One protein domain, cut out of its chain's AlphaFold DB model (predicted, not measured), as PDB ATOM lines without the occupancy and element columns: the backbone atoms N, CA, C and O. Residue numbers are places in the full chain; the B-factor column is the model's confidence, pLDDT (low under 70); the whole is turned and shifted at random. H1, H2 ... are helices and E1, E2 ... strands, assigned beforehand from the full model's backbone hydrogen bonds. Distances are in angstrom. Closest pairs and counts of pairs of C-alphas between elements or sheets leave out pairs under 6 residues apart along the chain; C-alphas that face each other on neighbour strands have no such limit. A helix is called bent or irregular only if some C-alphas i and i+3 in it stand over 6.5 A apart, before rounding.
ATOM      1  N   SER A   4    -105.525   3.377  32.365       93.25
ATOM      2  CA  SER A   4    -104.771   4.561  32.757       93.25
ATOM      3  C   SER A   4    -103.698   4.184  33.760       93.25
ATOM      4  O   SER A   4    -104.018   3.567  34.773       93.25
ATOM      5  N   LEU A   5    -102.460   4.557  33.459       93.69
ATOM      6  CA  LEU A   5    -101.315   4.474  34.348       93.69
ATOM      7  C   LEU A   5    -101.106   5.841  34.997       93.69
ATOM      8  O   LEU A   5    -100.962   6.841  34.294       93.69
ATOM      9  N   ASP A   6    -101.086   5.865  36.323       92.38
ATOM     10  CA  ASP A   6    -100.783   7.077  37.075       92.38
ATOM     11  C   ASP A   6    -100.186   6.757  38.443       92.38
ATOM     12  O   ASP A   6    -100.344   5.638  38.951       92.38
ATOM     13  N   CYS A   7     -99.554   7.756  39.060       90.62
ATOM     14  CA  CYS A   7     -99.152   7.690  40.459       90.62
ATOM     15  C   CYS A   7     -99.961   8.656  41.323       90.62
ATOM     16  O   CYS A   7    -100.279   9.776  40.942       90.62
ATOM     17  N   MET A   8    -100.233   8.251  42.561       88.62
ATOM     18  CA  MET A   8    -100.808   9.134  43.573       88.62
ATOM     19  C   MET A   8    -100.020   9.078  44.872       88.62
ATOM     20  O   MET A   8     -99.511   8.036  45.287       88.62
ATOM     21  N   HIS A   9     -99.949  10.220  45.548       86.56
ATOM     22  CA  HIS A   9     -99.346  10.322  46.869       86.56
ATOM     23  C   HIS A   9    -100.431  10.147  47.929       86.56
ATOM     24  O   HIS A   9    -101.350  10.956  48.039       86.56
ATOM     25  N   TRP A  10    -100.318   9.098  48.738       86.69
ATOM     26  CA  TRP A  10    -101.272   8.798  49.800       86.69
ATOM     27  C   TRP A  10    -100.685   9.035  51.176       86.69
ATOM     28  O   TRP A  10     -99.623   8.518  51.514       86.69
ATOM     29  N   ALA A  11    -101.412   9.787  52.002       88.88
ATOM     30  CA  ALA A  11    -101.066   9.976  53.401       88.88
ATOM     31  C   ALA A  11    -101.134   8.641  54.152       88.88
ATOM     32  O   ALA A  11    -102.188   8.014  54.282       88.88
ATOM     33  N   TRP A  12    -100.006   8.224  54.715       88.81
ATOM     34  CA  TRP A  12     -99.909   7.004  55.494       88.81
ATOM     35  C   TRP A  12    -100.214   7.289  56.966       88.81
ATOM     36  O   TRP A  12     -99.324   7.445  57.803       88.81
ATOM     37  N   LYS A  13    -101.511   7.340  57.291       88.44
ATOM     38  CA  LYS A  13    -102.009   7.670  58.639       88.44
ATOM     39  C   LYS A  13    -101.420   6.784  59.745       88.44
ATOM     40  O   LYS A  13    -101.132   7.277  60.829       88.44
ATOM     41  N   ASN A  14    -101.237   5.495  59.460       89.94
ATOM     42  CA  ASN A  14    -100.732   4.498  60.408       89.94
ATOM     43  C   ASN A  14     -99.259   4.135  60.149       89.94
ATOM     44  O   ASN A  14     -98.859   2.997  60.391       89.94
ATOM     45  N   CYS A  15     -98.460   5.063  59.615       89.06
ATOM     46  CA  CYS A  15     -97.035   4.828  59.396       89.06
ATOM     47  C   CYS A  15     -96.334   4.521  60.735       89.06
ATOM     48  O   CYS A  15     -96.441   5.327  61.668       89.06
ATOM     49  N   PRO A  16     -95.610   3.390  60.856       91.44
ATOM     50  CA  PRO A  16     -94.835   3.092  62.053       91.44
ATOM     51  C   PRO A  16     -93.874   4.237  62.382       91.44
ATOM     52  O   PRO A  16     -93.189   4.748  61.499       91.44
ATOM     53  N   VAL A  17     -93.761   4.607  63.663       88.94
ATOM     54  CA  VAL A  17     -92.893   5.720  64.107       88.94
ATOM     55  C   VAL A  17     -91.449   5.538  63.629       88.94
ATOM     56  O   VAL A  17     -90.817   6.498  63.198       88.94
ATOM     57  N   ALA A  18     -90.958   4.294  63.630       92.06
ATOM     58  CA  ALA A  18     -89.624   3.945  63.146       92.06
ATOM     59  C   ALA A  18     -89.406   4.268  61.656       92.06
ATOM     60  O   ALA A  18     -88.272   4.476  61.236       92.06
ATOM     61  N   TRP A  19     -90.471   4.304  60.849       86.62
ATOM     62  CA  TRP A  19     -90.419   4.549  59.405       86.62
ATOM     63  C   TRP A  19     -90.892   5.955  59.033       86.62
ATOM     64  O   TRP A  19     -90.539   6.456  57.968       86.62
ATOM     65  N   ALA A  20     -91.617   6.635  59.925       84.44
ATOM     66  CA  ALA A  20     -92.180   7.957  59.677       84.44
ATOM     67  C   ALA A  20     -91.133   8.979  59.212       84.44
ATOM     68  O   ALA A  20     -91.445   9.809  58.370       84.44
ATOM     69  N   GLY A  21     -89.891   8.908  59.703       84.06
ATOM     70  CA  GLY A  21     -88.806   9.778  59.235       84.06
ATOM     71  C   GLY A  21     -88.452   9.563  57.760       84.06
ATOM     72  O   GLY A  21     -88.361  10.528  57.009       84.06
ATOM     73  N   MET A  22     -88.313   8.303  57.337       85.19
ATOM     74  CA  MET A  22     -87.998   7.939  55.949       85.19
ATOM     75  C   MET A  22     -89.158   8.253  55.003       85.19
ATOM     76  O   MET A  22     -88.936   8.636  53.858       85.19
ATOM     77  N   TYR A  23     -90.393   8.118  55.491       85.12
ATOM     78  CA  TYR A  23     -91.588   8.291  54.676       85.12
ATOM     79  C   TYR A  23     -92.127   9.736  54.643       85.12
ATOM     80  O   TYR A  23     -93.146  10.014  54.013       85.12
ATOM     81  N   ARG A  24     -91.468  10.687  55.311       82.62
ATOM     82  CA  ARG A  24     -91.927  12.078  55.410       82.62
ATOM     83  C   ARG A  24     -91.192  12.967  54.410       82.62
ATOM     84  O   ARG A  24     -90.065  13.388  54.647       82.62
ATOM     85  N   GLY A  25     -91.855  13.257  53.292       73.56
ATOM     86  CA  GLY A  25     -91.359  14.163  52.248       73.56
ATOM     87  C   GLY A  25     -91.777  15.628  52.445       73.56
ATOM     88  O   GLY A  25     -92.001  16.096  53.565       73.56
ATOM     89  N   LYS A  26     -91.934  16.358  51.329       70.06
ATOM     90  CA  LYS A  26     -92.387  17.769  51.294       70.06
ATOM     91  C   LYS A  26     -93.742  17.997  51.979       70.06
ATOM     92  O   LYS A  26     -93.966  19.056  52.555       70.06
ATOM     93  N   GLU A  27     -94.593  16.978  51.954       71.81
ATOM     94  CA  GLU A  27     -95.945  16.927  52.529       71.81
ATOM     95  C   GLU A  27     -95.976  17.108  54.060       71.81
ATOM     96  O   GLU A  27     -97.039  17.282  54.646       71.81
ATOM     97  N   LYS A  28     -94.821  17.050  54.751       78.56
ATOM     98  CA  LYS A  28     -94.709  17.094  56.226       78.56
ATOM     99  C   LYS A  28     -95.546  16.031  56.957       78.56
ATOM    100  O   LYS A  28     -95.598  16.058  58.188       78.56
ATOM    101  N   ALA A  29     -96.096  15.059  56.243       85.44
ATOM    102  CA  ALA A  29     -96.711  13.837  56.738       85.44
ATOM    103  C   ALA A  29     -96.010  12.632  56.097       85.44
ATOM    104  O   ALA A  29     -95.351  12.776  55.065       85.44
ATOM    105  N   ALA A  30     -96.117  11.459  56.726       89.06
ATOM    106  CA  ALA A  30     -95.666  10.229  56.092       89.06
ATOM    107  C   ALA A  30     -96.586   9.923  54.904       89.06
ATOM    108  O   ALA A  30     -97.805   9.895  55.079       89.06
ATOM    109  N   THR A  31     -96.028   9.709  53.716       90.12
ATOM    110  CA  THR A  31     -96.792   9.356  52.513       90.12
ATOM    111  C   THR A  31     -96.268   8.079  51.881       90.12
ATOM    112  O   THR A  31     -95.166   7.653  52.174       90.12
ATOM    113  N   VAL A  32     -97.048   7.439  51.024       90.00
ATOM    114  CA  VAL A  32     -96.593   6.375  50.121       90.00
ATOM    115  C   VAL A  32     -97.003   6.754  48.709       90.00
ATOM    116  O   VAL A  32     -98.012   7.439  48.536       90.00
ATOM    117  N   ILE A  33     -96.220   6.348  47.714       90.00
ATOM    118  CA  ILE A  33     -96.609   6.537  46.315       90.00
ATOM    119  C   ILE A  33     -97.277   5.250  45.858       90.00
ATOM    120  O   ILE A  33     -96.694   4.181  46.010       90.00
ATOM    121  N   LEU A  34     -98.495   5.350  45.343       91.69
ATOM    122  CA  LEU A  34     -99.190   4.251  44.688       91.69
ATOM    123  C   LEU A  34     -99.144   4.495  43.184       91.69
ATOM    124  O   LEU A  34     -99.771   5.438  42.716       91.69
ATOM    125  N   GLU A  35     -98.431   3.645  42.456       94.38
ATOM    126  CA  GLU A  35     -98.590   3.496  41.011       94.38
ATOM    127  C   GLU A  35     -99.709   2.494  40.752       94.38
ATOM    128  O   GLU A  35     -99.730   1.416  41.353       94.38
ATOM    129  N   ALA A  36    -100.645   2.833  39.872       94.31
ATOM    130  CA  ALA A  36    -101.731   1.934  39.520       94.31
ATOM    131  C   ALA A  36    -102.056   1.979  38.029       94.31
ATOM    132  O   ALA A  36    -101.949   3.019  37.384       94.31
ATOM    133  N   VAL A  37    -102.527   0.838  37.516       94.31
ATOM    134  CA  VAL A  37    -103.195   0.758  36.215       94.31
ATOM    135  C   VAL A  37    -104.662   0.419  36.422       94.31
ATOM    136  O   VAL A  37    -104.982  -0.697  36.844       94.31
ATOM    137  N   ALA A  38    -105.546   1.355  36.081       93.44
ATOM    138  CA  ALA A  38    -106.994   1.188  36.182       93.44
ATOM    139  C   ALA A  38    -107.661   1.184  34.800       93.44
ATOM    140  O   ALA A  38    -107.348   2.006  33.939       93.44
ATOM    141  N   SER A  39    -108.592   0.262  34.558       90.44
ATOM    142  CA  SER A  39    -109.463   0.330  33.378       90.44
ATOM    143  C   SER A  39    -110.575   1.367  33.561       90.44
ATOM    144  O   SER A  39    -110.880   1.775  34.675       90.44
ATOM    145  N   GLN A  40    -111.286   1.682  32.473       84.19
ATOM    146  CA  GLN A  40    -112.486   2.541  32.497       84.19
ATOM    147  C   GLN A  40    -113.614   2.015  33.402       84.19
ATOM    148  O   GLN A  40    -114.522   2.754  33.765       84.19
ATOM    149  N   SER A  41    -113.603   0.719  33.737       88.69
ATOM    150  CA  SER A  41    -114.543   0.121  34.690       88.69
ATOM    151  C   SER A  41    -114.039   0.193  36.136       88.69
ATOM    152  O   SER A  41    -114.567  -0.517  36.988       88.69
ATOM    153  N   LEU A  42    -112.988   0.981  36.392       87.31
ATOM    154  CA  LEU A  42    -112.279   1.110  37.668       87.31
ATOM    155  C   LEU A  42    -111.664  -0.205  38.173       87.31
ATOM    156  O   LEU A  42    -111.410  -0.367  39.366       87.31
ATOM    157  N   TRP A  43    -111.423  -1.165  37.274       92.25
ATOM    158  CA  TRP A  43    -110.728  -2.394  37.643       92.25
ATOM    159  C   TRP A  43    -109.224  -2.142  37.676       92.25
ATOM    160  O   TRP A  43    -108.650  -1.697  36.679       92.25
ATOM    161  N   ILE A  44    -108.588  -2.458  38.803       91.69
ATOM    162  CA  ILE A  44    -107.146  -2.296  38.995       91.69
ATOM    163  C   ILE A  44    -106.437  -3.568  38.523       91.69
ATOM    164  O   ILE A  44    -106.615  -4.641  39.098       91.69
ATOM    165  N   TRP A  45    -105.629  -3.442  37.471       90.88
ATOM    166  CA  TRP A  45    -104.832  -4.538  36.903       90.88
ATOM    167  C   TRP A  45    -103.428  -4.617  37.496       90.88
ATOM    168  O   TRP A  45    -102.823  -5.684  37.520       90.88
ATOM    169  N   HIS A  46    -102.917  -3.485  37.970       93.25
ATOM    170  CA  HIS A  46    -101.594  -3.356  38.558       93.25
ATOM    171  C   HIS A  46    -101.647  -2.337  39.692       93.25
ATOM    172  O   HIS A  46    -102.305  -1.304  39.557       93.25
ATOM    173  N   ALA A  47    -100.938  -2.628  40.778       94.12
ATOM    174  CA  ALA A  47    -100.696  -1.699  41.868       94.12
ATOM    175  C   ALA A  47     -99.289  -1.936  42.422       94.12
ATOM    176  O   ALA A  47     -98.932  -3.072  42.746       94.12
ATOM    177  N   PHE A  48     -98.519  -0.867  42.578       94.19
ATOM    178  CA  PHE A  48     -97.188  -0.904  43.162       94.19
ATOM    179  C   PHE A  48     -97.018   0.238  44.164       94.19
ATOM    180  O   PHE A  48     -97.378   1.384  43.900       94.19
ATOM    181  N   PHE A  49     -96.473  -0.080  45.340       90.19
ATOM    182  CA  PHE A  49     -96.236   0.898  46.398       90.19
ATOM    183  C   PHE A  49     -94.758   1.274  46.461       90.19
ATOM    184  O   PHE A  49     -93.910   0.488  46.887       90.19
ATOM    185  N   GLY A  50     -94.462   2.510  46.078       87.00
ATOM    186  CA  GLY A  50     -93.146   3.119  46.182       87.00
ATOM    187  C   GLY A  50     -92.929   3.831  47.518       87.00
ATOM    188  O   GLY A  50     -93.850   4.362  48.149       87.00
ATOM    189  N   ALA A  51     -91.663   3.899  47.937       83.38
ATOM    190  CA  ALA A  51     -91.262   4.803  49.008       83.38
ATOM    191  C   ALA A  51     -91.426   6.274  48.557       83.38
ATOM    192  O   ALA A  51     -91.147   6.591  47.397       83.38
ATOM    193  N   PRO A  52     -91.847   7.178  49.451       76.19
ATOM    194  CA  PRO A  52     -91.967   8.608  49.193       76.19
ATOM    195  C   PRO A  52     -90.583   9.278  49.213       76.19
ATOM    196  O   PRO A  52     -89.563   8.642  49.476       76.19
ATOM    197  N   GLY A  53     -90.539  10.588  48.966       73.25
ATOM    198  CA  GLY A  53     -89.309  11.381  48.999       73.25
ATOM    199  C   GLY A  53     -89.139  12.174  47.708       73.25
ATOM    200  O   GLY A  53     -90.019  12.951  47.350       73.25
ATOM    201  N   SER A  54     -88.008  11.990  47.021       65.38
ATOM    202  CA  SER A  54     -87.762  12.515  45.666       65.38
ATOM    203  C   SER A  54     -88.234  11.572  44.554       65.38
ATOM    204  O   SER A  54     -87.998  11.848  43.379       65.38
ATOM    205  N   ASN A  55     -88.857  10.446  44.908       80.56
ATOM    206  CA  ASN A  55     -89.470   9.562  43.928       80.56
ATOM    207  C   ASN A  55     -90.669  10.279  43.293       80.56
ATOM    208  O   ASN A  55     -91.467  10.903  43.989       80.56
ATOM    209  N   ASN A  56     -90.736  10.212  41.972       84.75
ATOM    210  CA  ASN A  56     -91.836  10.671  41.139       84.75
ATOM    211  C   ASN A  56     -92.314   9.477  40.303       84.75
ATOM    212  O   ASN A  56     -91.740   8.393  40.398       84.75
ATOM    213  N   ASP A  57     -93.306   9.702  39.460       87.94
ATOM    214  CA  ASP A  57     -93.913   8.718  38.568       87.94
ATOM    215  C   ASP A  57     -92.876   7.901  37.789       87.94
ATOM    216  O   ASP A  57     -92.912   6.676  37.787       87.94
ATOM    217  N   LEU A  58     -91.869   8.568  37.215       89.94
ATOM    218  CA  LEU A  58     -90.808   7.911  36.446       89.94
ATOM    219  C   LEU A  58     -89.902   7.033  37.316       89.94
ATOM    220  O   LEU A  58     -89.576   5.913  36.933       89.94
ATOM    221  N   ASN A  59     -89.512   7.522  38.495       90.62
ATOM    222  CA  ASN A  59     -88.691   6.757  39.437       90.62
ATOM    223  C   ASN A  59     -89.444   5.540  39.996       90.62
ATOM    224  O   ASN A  59     -88.815   4.570  40.419       90.62
ATOM    225  N   VAL A  60     -90.775   5.620  40.075       91.25
ATOM    226  CA  VAL A  60     -91.630   4.515  40.512       91.25
ATOM    227  C   VAL A  60     -91.786   3.500  39.385       91.25
ATOM    228  O   VAL A  60     -91.496   2.331  39.626       91.25
ATOM    229  N   LEU A  61     -92.086   3.954  38.165       92.69
ATOM    230  CA  LEU A  61     -92.156   3.115  36.968       92.69
ATOM    231  C   LEU A  61     -90.863   2.319  36.734       92.69
ATOM    232  O   LEU A  61     -90.916   1.147  36.386       92.69
ATOM    233  N   GLU A  62     -89.689   2.927  36.942       91.06
ATOM    234  CA  GLU A  62     -88.395   2.239  36.784       91.06
ATOM    235  C   GLU A  62     -88.211   1.070  37.770       91.06
ATOM    236  O   GLU A  62     -87.461   0.133  37.505       91.06
ATOM    237  N   ARG A  63     -88.872   1.125  38.930       91.69
ATOM    238  CA  ARG A  63     -88.738   0.127  40.001       91.69
ATOM    239  C   ARG A  63     -89.889  -0.863  40.040       91.69
ATOM    240  O   ARG A  63     -89.789  -1.853  40.769       91.69
ATOM    241  N   SER A  64     -90.989  -0.562  39.361       94.38
ATOM    242  CA  SER A  64     -92.172  -1.399  39.391       94.38
ATOM    243  C   SER A  64     -92.072  -2.521  38.363       94.38
ATOM    244  O   SER A  64     -91.466  -2.353  37.305       94.38
ATOM    245  N   PRO A  65     -92.698  -3.675  38.638       95.19
ATOM    246  CA  PRO A  65     -92.705  -4.796  37.707       95.19
ATOM    247  C   PRO A  65     -93.699  -4.592  36.551       95.19
ATOM    248  O   PRO A  65     -94.003  -5.539  35.830       95.19
ATOM    249  N   LEU A  66     -94.272  -3.389  36.379       94.06
ATOM    250  CA  LEU A  66     -95.348  -3.132  35.415       94.06
ATOM    251  C   LEU A  66     -94.979  -3.561  33.989       94.06
ATOM    252  O   LEU A  66     -95.842  -4.009  33.235       94.06
ATOM    253  N   LEU A  67     -93.706  -3.404  33.621       92.06
ATOM    254  CA  LEU A  67     -93.207  -3.678  32.276       92.06
ATOM    255  C   LEU A  67     -92.418  -4.989  32.173       92.06
ATOM    256  O   LEU A  67     -91.915  -5.281  31.091       92.06
ATOM    257  N   ASP A  68     -92.337  -5.796  33.234       93.56
ATOM    258  CA  ASP A  68     -91.545  -7.034  33.236       93.56
ATOM    259  C   ASP A  68     -92.030  -8.004  32.153       93.56
ATOM    260  O   ASP A  68     -91.235  -8.467  31.336       93.56
ATOM    261  N   ASP A  69     -93.342  -8.236  32.059       90.44
ATOM    262  CA  ASP A  69     -93.935  -9.094  31.023       90.44
ATOM    263  C   ASP A  69     -93.630  -8.577  29.609       90.44
ATOM    264  O   ASP A  69     -93.453  -9.356  28.671       90.44
ATOM    265  N   LEU A  70     -93.556  -7.253  29.427       89.38
ATOM    266  CA  LEU A  70     -93.208  -6.642  28.143       89.38
ATOM    267  C   LEU A  70     -91.739  -6.873  27.805       89.38
ATOM    268  O   LEU A  70     -91.431  -7.264  26.679       89.38
ATOM    269  N   VAL A  71     -90.847  -6.658  28.772       90.00
ATOM    270  CA  VAL A  71     -89.402  -6.865  28.620       90.00
ATOM    271  C   VAL A  71     -89.084  -8.338  28.360       90.00
ATOM    272  O   VAL A  71     -88.249  -8.644  27.510       90.00
ATOM    273  N   ASN A  72     -89.794  -9.247  29.026       92.44
ATOM    274  CA  ASN A  72     -89.638 -10.692  28.867       92.44
ATOM    275  C   ASN A  72     -90.337 -11.244  27.610       92.44
ATOM    276  O   ASN A  72     -90.149 -12.409  27.262       92.44
ATOM    277  N   GLY A  73     -91.119 -10.425  26.896       89.31
ATOM    278  CA  GLY A  73     -91.849 -10.846  25.698       89.31
ATOM    279  C   GLY A  73     -93.068 -11.734  25.982       89.31
ATOM    280  O   GLY A  73     -93.554 -12.419  25.082       89.31
ATOM    281  N   GLU A  74     -93.576 -11.706  27.212       90.00
ATOM    282  CA  GLU A  74     -94.717 -12.490  27.701       90.00
ATOM    283  C   GLU A  74     -96.055 -11.732  27.596       90.00
ATOM    284  O   GLU A  74     -97.111 -12.262  27.937       90.00
ATOM    285  N   THR A  75     -96.048 -10.503  27.064       85.06
ATOM    286  CA  THR A  75     -97.268  -9.689  26.933       85.06
ATOM    287  C   THR A  75     -98.375 -10.339  26.097       85.06
ATOM    288  O   THR A  75     -98.093 -10.994  25.085       85.06
ATOM    289  N   PRO A  76     -99.655 -10.067  26.427       82.56
ATOM    290  CA  PRO A  76    -100.785 -10.491  25.615       82.56
ATOM    291  C   PRO A  76    -100.659 -10.022  24.164       82.56
ATOM    292  O   PRO A  76    -100.477  -8.836  23.881       82.56
ATOM    293  N   LYS A  77    -100.822 -10.957  23.224       85.75
ATOM    294  CA  LYS A  77    -100.901 -10.630  21.799       85.75
ATOM    295  C   LYS A  77    -102.223  -9.924  21.527       85.75
ATOM    296  O   LYS A  77    -103.289 -10.497  21.744       85.75
ATOM    297  N   VAL A  78    -102.150  -8.705  21.012       89.31
ATOM    298  CA  VAL A  78    -103.324  -7.944  20.576       89.31
ATOM    299  C   VAL A  78    -103.176  -7.582  19.106       89.31
ATOM    300  O   VAL A  78    -102.066  -7.459  18.604       89.31
ATOM    301  N   SER A  79    -104.296  -7.427  18.408       92.00
ATOM    302  CA  SER A  79    -104.315  -6.945  17.027       92.00
ATOM    303  C   SER A  79    -105.535  -6.061  16.840       92.00
ATOM    304  O   SER A  79    -106.664  -6.520  17.015       92.00
ATOM    305  N   PHE A  80    -105.323  -4.793  16.508       89.69
ATOM    306  CA  PHE A  80    -106.405  -3.848  16.240       89.69
ATOM    307  C   PHE A  80    -105.985  -2.815  15.194       89.69
ATOM    308  O   PHE A  80    -104.800  -2.551  15.013       89.69
ATOM    309  N   ARG A  81    -106.967  -2.221  14.510       92.06
ATOM    310  CA  ARG A  81    -106.749  -1.241  13.440       92.06
ATOM    311  C   ARG A  81    -107.317   0.117  13.840       92.06
ATOM    312  O   ARG A  81    -108.473   0.205  14.253       92.06
ATOM    313  N   VAL A  82    -106.525   1.178  13.706       87.50
ATOM    314  CA  VAL A  82    -106.937   2.567  13.970       87.50
ATOM    315  C   VAL A  82    -106.510   3.435  12.799       87.50
ATOM    316  O   VAL A  82    -105.332   3.473  12.469       87.50
ATOM    317  N   ASN A  83    -107.451   4.161  12.187       89.19
ATOM    318  CA  ASN A  83    -107.185   5.025  11.023       89.19
ATOM    319  C   ASN A  83    -106.352   4.321   9.930       89.19
ATOM    320  O   ASN A  83    -105.370   4.878   9.448       89.19
ATOM    321  N   ASP A  84    -106.713   3.082   9.595       92.44
ATOM    322  CA  ASP A  84    -106.015   2.239   8.613       92.44
ATOM    323  C   ASP A  84    -104.587   1.794   8.959       92.44
ATOM    324  O   ASP A  84    -103.946   1.130   8.147       92.44
ATOM    325  N   ALA A  85    -104.121   2.073  10.176       91.38
ATOM    326  CA  ALA A  85    -102.888   1.524  10.720       91.38
ATOM    327  C   ALA A  85    -103.186   0.325  11.627       91.38
ATOM    328  O   ALA A  85    -104.074   0.393  12.484       91.38
ATOM    329  N   ASP A  86    -102.439  -0.758  11.440       92.12
ATOM    330  CA  ASP A  86    -102.532  -1.962  12.262       92.12
ATOM    331  C   ASP A  86    -101.556  -1.876  13.444       92.12
ATOM    332  O   ASP A  86    -100.401  -1.472  13.298       92.12
ATOM    333  N   TYR A  87    -102.029  -2.267  14.624       89.12
ATOM    334  CA  TYR A  87    -101.286  -2.233  15.879       89.12
ATOM    335  C   TYR A  87    -101.268  -3.621  16.512       89.12
ATOM    336  O   TYR A  87    -102.317  -4.245  16.689       89.12
ATOM    337  N   SER A  88    -100.072  -4.071  16.896       89.62
ATOM    338  CA  SER A  88     -99.827  -5.374  17.529       89.62
ATOM    339  C   SER A  88     -99.520  -5.298  19.028       89.62
ATOM    340  O   SER A  88     -99.290  -6.322  19.668       89.62
ATOM    341  N   HIS A  89     -99.483  -4.089  19.591       87.31
ATOM    342  CA  HIS A  89     -99.135  -3.849  20.988       87.31
ATOM    343  C   HIS A  89    -100.273  -3.150  21.711       87.31
ATOM    344  O   HIS A  89    -100.920  -2.245  21.181       87.31
ATOM    345  N   ALA A  90    -100.517  -3.582  22.941       89.38
ATOM    346  CA  ALA A  90    -101.421  -2.892  23.836       89.38
ATOM    347  C   ALA A  90    -100.749  -1.613  24.366       89.38
ATOM    348  O   ALA A  90     -99.528  -1.480  24.321       89.38
ATOM    349  N   TYR A  91    -101.554  -0.665  24.845       90.62
ATOM    350  CA  TYR A  91    -101.066   0.619  25.344       90.62
ATOM    351  C   TYR A  91    -101.752   1.019  26.650       90.62
ATOM    352  O   TYR A  91    -102.920   0.665  26.875       90.62
ATOM    353  N   TYR A  92    -101.037   1.796  27.455       92.69
ATOM    354  CA  TYR A  92    -101.517   2.490  28.645       92.69
ATOM    355  C   TYR A  92    -101.787   3.957  28.312       92.69
ATOM    356  O   TYR A  92    -101.094   4.548  27.480       92.69
ATOM    357  N   LEU A  93    -102.801   4.541  28.946       93.12
ATOM    358  CA  LEU A  93    -102.969   5.990  28.938       93.12
ATOM    359  C   LEU A  93    -102.062   6.596  29.992       93.12
ATOM    360  O   LEU A  93    -102.022   6.100  31.113       93.12
ATOM    361  N   THR A  94    -101.362   7.656  29.621       92.19
ATOM    362  CA  THR A  94    -100.442   8.374  30.502       92.19
ATOM    363  C   THR A  94    -100.621   9.875  30.309       92.19
ATOM    364  O   THR A  94    -101.135  10.336  29.282       92.19
ATOM    365  N   ASP A  95    -100.170  10.673  31.267       86.81
ATOM    366  CA  ASP A  95     -99.970  12.103  31.049       86.81
ATOM    367  C   ASP A  95     -98.620  12.401  30.385       86.81
ATOM    368  O   ASP A  95     -97.868  11.514  29.978       86.81
ATOM    369  N   GLY A  96     -98.346  13.696  30.230       84.69
ATOM    370  CA  GLY A  96     -97.210  14.238  29.493       84.69
ATOM    371  C   GLY A  96     -95.829  13.975  30.093       84.69
ATOM    372  O   GLY A  96     -94.853  14.315  29.429       84.69
ATOM    373  N   ILE A  97     -95.718  13.432  31.312       88.50
ATOM    374  CA  ILE A  97     -94.408  13.219  31.957       88.50
ATOM    375  C   ILE A  97     -93.779  11.876  31.576       88.50
ATOM    376  O   ILE A  97     -92.557  11.742  31.638       88.50
ATOM    377  N   TYR A  98     -94.589  10.898  31.159       91.00
ATOM    378  CA  TYR A  98     -94.098   9.595  30.717       91.00
ATOM    379  C   TYR A  98     -93.372   9.713  29.370       91.00
ATOM    380  O   TYR A  98     -93.773  10.514  28.517       91.00
ATOM    381  N   PRO A  99     -92.323   8.908  29.124       90.94
ATOM    382  CA  PRO A  99     -91.598   8.935  27.859       90.94
ATOM    383  C   PRO A  99     -92.501   8.537  26.682       90.94
ATOM    384  O   PRO A  99     -93.465   7.790  26.829       90.94
ATOM    385  N   SER A 100     -92.177   9.001  25.476       91.31
ATOM    386  CA  SER A 100     -92.922   8.666  24.253       91.31
ATOM    387  C   SER A 100     -92.580   7.264  23.727       91.31
ATOM    388  O   SER A 100     -91.997   7.112  22.654       91.31
ATOM    389  N   TRP A 101     -92.908   6.232  24.503       91.12
ATOM    390  CA  TRP A 101     -92.761   4.828  24.114       91.12
ATOM    391  C   TRP A 101     -93.990   4.314  23.365       91.12
ATOM    392  O   TRP A 101     -95.096   4.804  23.559       91.12
ATOM    393  N   ALA A 102     -93.814   3.274  22.544       88.31
ATOM    394  CA  ALA A 102     -94.892   2.699  21.727       88.31
ATOM    395  C   ALA A 102     -96.080   2.147  22.544       88.31
ATOM    396  O   ALA A 102     -97.173   1.982  22.008       88.31
ATOM    397  N   ILE A 103     -95.862   1.866  23.829       90.81
ATOM    398  CA  ILE A 103     -96.865   1.368  24.778       90.81
ATOM    399  C   ILE A 103     -97.563   2.476  25.572       90.81
ATOM    400  O   ILE A 103     -98.490   2.183  26.323       90.81
ATOM    401  N   PHE A 104     -97.143   3.733  25.432       93.19
ATOM    402  CA  PHE A 104     -97.730   4.865  26.140       93.19
ATOM    403  C   PHE A 104     -98.470   5.776  25.173       93.19
ATOM    404  O   PHE A 104     -97.969   6.139  24.110       93.19
ATOM    405  N   GLN A 105     -99.695   6.130  25.552       91.69
ATOM    406  CA  GLN A 105    -100.557   7.007  24.785       91.69
ATOM    407  C   GLN A 105    -100.895   8.249  25.606       91.69
ATOM    408  O   GLN A 105    -101.726   8.216  26.512       91.69
ATOM    409  N   HIS A 106    -100.282   9.362  25.216       91.12
ATOM    410  CA  HIS A 106    -100.475  10.670  25.831       91.12
ATOM    411  C   HIS A 106    -101.758  11.359  25.354       91.12
ATOM    412  O   HIS A 106    -102.194  11.178  24.208       91.12
ATOM    413  N   SER A 107    -102.313  12.228  26.208       89.25
ATOM    414  CA  SER A 107    -103.280  13.252  25.783       89.25
ATOM    415  C   SER A 107    -102.621  14.293  24.861       89.25
ATOM    416  O   SER A 107    -101.400  14.448  24.800       89.25
ATOM    417  N   ILE A 108    -103.445  15.044  24.133       89.38
ATOM    418  CA  ILE A 108    -102.998  16.137  23.268       89.38
ATOM    419  C   ILE A 108    -102.904  17.415  24.108       89.38
ATOM    420  O   ILE A 108    -103.927  18.013  24.416       89.38
ATOM    421  N   SER A 109    -101.690  17.899  24.385       85.50
ATOM    422  CA  SER A 109    -101.423  19.050  25.275       85.50
ATOM    423  C   SER A 109    -101.957  20.404  24.772       85.50
ATOM    424  O   SER A 109    -102.010  21.380  25.512       85.50
ATOM    425  N   SER A 110    -102.316  20.516  23.491       89.81
ATOM    426  CA  SER A 110    -102.860  21.746  22.887       89.81
ATOM    427  C   SER A 110    -103.813  21.415  21.734       89.81
ATOM    428  O   SER A 110    -103.463  21.516  20.550       89.81
ATOM    429  N   PRO A 111    -105.037  20.957  22.046       90.81
ATOM    430  CA  PRO A 111    -105.967  20.491  21.034       90.81
ATOM    431  C   PRO A 111    -106.622  21.669  20.293       90.81
ATOM    432  O   PRO A 111    -107.516  22.345  20.802       90.81
ATOM    433  N   ALA A 112    -106.200  21.903  19.047       91.88
ATOM    434  CA  ALA A 112    -106.661  23.046  18.251       91.88
ATOM    435  C   ALA A 112    -108.112  22.918  17.740       91.88
ATOM    436  O   ALA A 112    -108.882  23.877  17.786       91.88
ATOM    437  N   ASN A 113    -108.511  21.734  17.262       95.19
ATOM    438  CA  ASN A 113    -109.829  21.506  16.657       95.19
ATOM    439  C   ASN A 113    -110.772  20.711  17.574       95.19
ATOM    440  O   ASN A 113    -110.335  20.049  18.515       95.19
ATOM    441  N   ARG A 114    -112.082  20.745  17.282       94.81
ATOM    442  CA  ARG A 114    -113.119  20.094  18.106       94.81
ATOM    443  C   ARG A 114    -112.868  18.597  18.313       94.81
ATOM    444  O   ARG A 114    -113.061  18.108  19.419       94.81
ATOM    445  N   LYS A 115    -112.399  17.888  17.279       92.81
ATOM    446  CA  LYS A 115    -112.093  16.450  17.357       92.81
ATOM    447  C   LYS A 115    -110.951  16.175  18.341       92.81
ATOM    448  O   LYS A 115    -111.075  15.295  19.181       92.81
ATOM    449  N   ARG A 116    -109.869  16.956  18.273       92.94
ATOM    450  CA  ARG A 116    -108.735  16.846  19.203       92.94
ATOM    451  C   ARG A 116    -109.114  17.254  20.624       92.94
ATOM    452  O   ARG A 116    -108.644  16.621  21.555       92.94
ATOM    453  N   LYS A 117    -109.980  18.263  20.788       94.00
ATOM    454  CA  LYS A 117    -110.479  18.686  22.108       94.00
ATOM    455  C   LYS A 117    -111.297  17.581  22.764       94.00
ATOM    456  O   LYS A 117    -111.078  17.279  23.927       94.00
ATOM    457  N   LEU A 118    -112.191  16.954  21.997       93.75
ATOM    458  CA  LEU A 118    -112.967  15.812  22.471       93.75
ATOM    459  C   LEU A 118    -112.061  14.632  22.836       93.75
ATOM    460  O   LEU A 118    -112.246  14.037  23.888       93.75
ATOM    461  N   TYR A 119    -111.075  14.319  21.992       89.75
ATOM    462  CA  TYR A 119    -110.102  13.269  22.285       89.75
ATOM    463  C   TYR A 119    -109.355  13.543  23.594       89.75
ATOM    464  O   TYR A 119    -109.388  12.697  24.477       89.75
ATOM    465  N   ALA A 120    -108.750  14.726  23.743       91.12
ATOM    466  CA  ALA A 120    -108.016  15.098  24.953       91.12
ATOM    467  C   ALA A 120    -108.901  15.006  26.205       91.12
ATOM    468  O   ALA A 120    -108.520  14.357  27.169       91.12
ATOM    469  N   ALA A 121    -110.128  15.538  26.145       90.94
ATOM    470  CA  ALA A 121    -111.063  15.492  27.267       90.94
ATOM    471  C   ALA A 121    -111.457  14.060  27.675       90.94
ATOM    472  O   ALA A 121    -111.578  13.777  28.863       90.94
ATOM    473  N   LEU A 122    -111.653  13.150  26.712       88.88
ATOM    474  CA  LEU A 122    -111.954  11.746  27.009       88.88
ATOM    475  C   LEU A 122    -110.744  11.017  27.610       88.88
ATOM    476  O   LEU A 122    -110.918  10.233  28.539       88.88
ATOM    477  N   GLN A 123    -109.537  11.290  27.105       87.12
ATOM    478  CA  GLN A 123    -108.297  10.710  27.633       87.12
ATOM    479  C   GLN A 123    -108.016  11.196  29.060       87.12
ATOM    480  O   GLN A 123    -107.808  10.394  29.962       87.12
ATOM    481  N   GLU A 124    -108.072  12.509  29.280       88.31
ATOM    482  CA  GLU A 124    -107.864  13.134  30.590       88.31
ATOM    483  C   GLU A 124    -108.947  12.738  31.595       88.31
ATOM    484  O   GLU A 124    -108.654  12.588  32.776       88.31
ATOM    485  N   GLY A 125    -110.185  12.533  31.132       85.94
ATOM    486  CA  GLY A 125    -111.278  12.016  31.953       85.94
ATOM    487  C   GLY A 125    -110.993  10.612  32.482       85.94
ATOM    488  O   GLY A 125    -111.076  10.406  33.685       85.94
ATOM    489  N   ALA A 126    -110.595   9.685  31.604       82.12
ATOM    490  CA  ALA A 126    -110.210   8.325  31.998       82.12
ATOM    491  C   ALA A 126    -108.953   8.294  32.885       82.12
ATOM    492  O   ALA A 126    -108.749   7.360  33.654       82.12
ATOM    493  N   ARG A 127    -108.094   9.317  32.805       80.31
ATOM    494  CA  ARG A 127    -106.878   9.378  33.624       80.31
ATOM    495  C   ARG A 127    -107.162   9.600  35.113       80.31
ATOM    496  O   ARG A 127    -106.475   9.057  35.972       80.31
ATOM    497  N   LYS A 128    -108.240  10.327  35.413       80.06
ATOM    498  CA  LYS A 128    -108.711  10.577  36.785       80.06
ATOM    499  C   LYS A 128    -109.272   9.339  37.487       80.06
ATOM    500  O   LYS A 128    -109.644   9.433  38.649       80.06
ATOM    501  N   ASP A 129    -109.327   8.191  36.813       75.88
ATOM    502  CA  ASP A 129    -109.720   6.924  37.436       75.88
ATOM    503  C   ASP A 129    -108.695   6.461  38.493       75.88
ATOM    504  O   ASP A 129    -109.023   5.642  39.352       75.88
TER     505      ASP A 129
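What this domain is: This is residues 4 to 129 of the 133 residues of an uncharacterized protein of Phytophthora infestans (strain T30-4) (UniProt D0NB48). A small, strongly twisted three-stranded sheet, E1 E2 E3, has the short helix H2 over it, while the short strand pair E6 E7 and the end of the longest helix, H4, sit by the first residues of E1. The long axis runs from H1, past one end of the sheet, to the hairpin of E4 and E5 at the other extreme, where residues 81 to 86 stick out. The printed part has 126 residues, with four named helices and seven named strands in the order E1 H1 E2 E3 H2 H3 E4 E5 E6 E7 H4; the class is mixed, helices and strands. The largest sheet, E1 E2 E3, is antiparallel. The whole is loose, with a radius of gyration of the C-alphas of 17.1 A, and elongated, spanning 57 by 37 by 25 A.

How they stand to each other: E1, residues 4 to 11, is the antiparallel neighbour of E2, residues 31 to 38, at 157 degrees, with N 4 and O 38 within hydrogen-bond range at 2.8 A. H1, residues 17 to 20, is not on this sheet. E3, residues 44 to 50, forms a hairpin with E2; N 35 and O 48 are 2.9 A apart. H2, residues 57 to 61, is on the sheet at a height of 8.3 A and only just lies over E2, with 3 of its 5 C-alphas there; its closest C-alphas to E2 are those of Glu 35 and Val 60, 7.1 A. H3, residues 65 to 71, only grazes the sheet with residues 65 to 66, and is irregular: C-alphas 66 and 69 are 7.5 A apart. E4, residues 80 to 82, and E5, residues 85 to 87, are an antiparallel hairpin, with N 82 and O 85 2.8 A apart. E6, residues 92 to 94, and E7, residues 104 to 106, are parallel neighbours at 40 degrees, with N 105 and O 92 2.9 A apart. The closest C-alphas of E1 and E6 are those of Ser 4 and Leu 93, 4.5 A. H4, residues 114 to 127, only grazes the sheet E1 E2 E3 with residues 123 to 127; its closest C-alphas to E1 are those of Ser 4 and Arg 127, 5.3 A. In H2 and H4 every O i to N i+4 pair is within hydrogen-bond range; H3 has 1 of 3, beside 3 of 4 O i to N i+3 pairs, and H1 is too short for an i+4 pair.

Where its parts are: E1 begins at C-alpha 4, (-104.771, 4.561, 32.757), and is 21.7 A long; E2 is 20.9 A and E3 16.6 A. C-alpha 84, between E4 and E5, is at (-106.015, 2.239, 8.613). H4, 19.9 A long, ends at C-alpha 127, (-106.878, 9.378, 33.624).

The domain as a whole: The two C-alphas farthest apart are those of Val 17 and Asp 84, 57.1 A. The printed part has no cut, and no link is long. The mean pLDDT of the printed part is 88.7, and residue 54 is under 70.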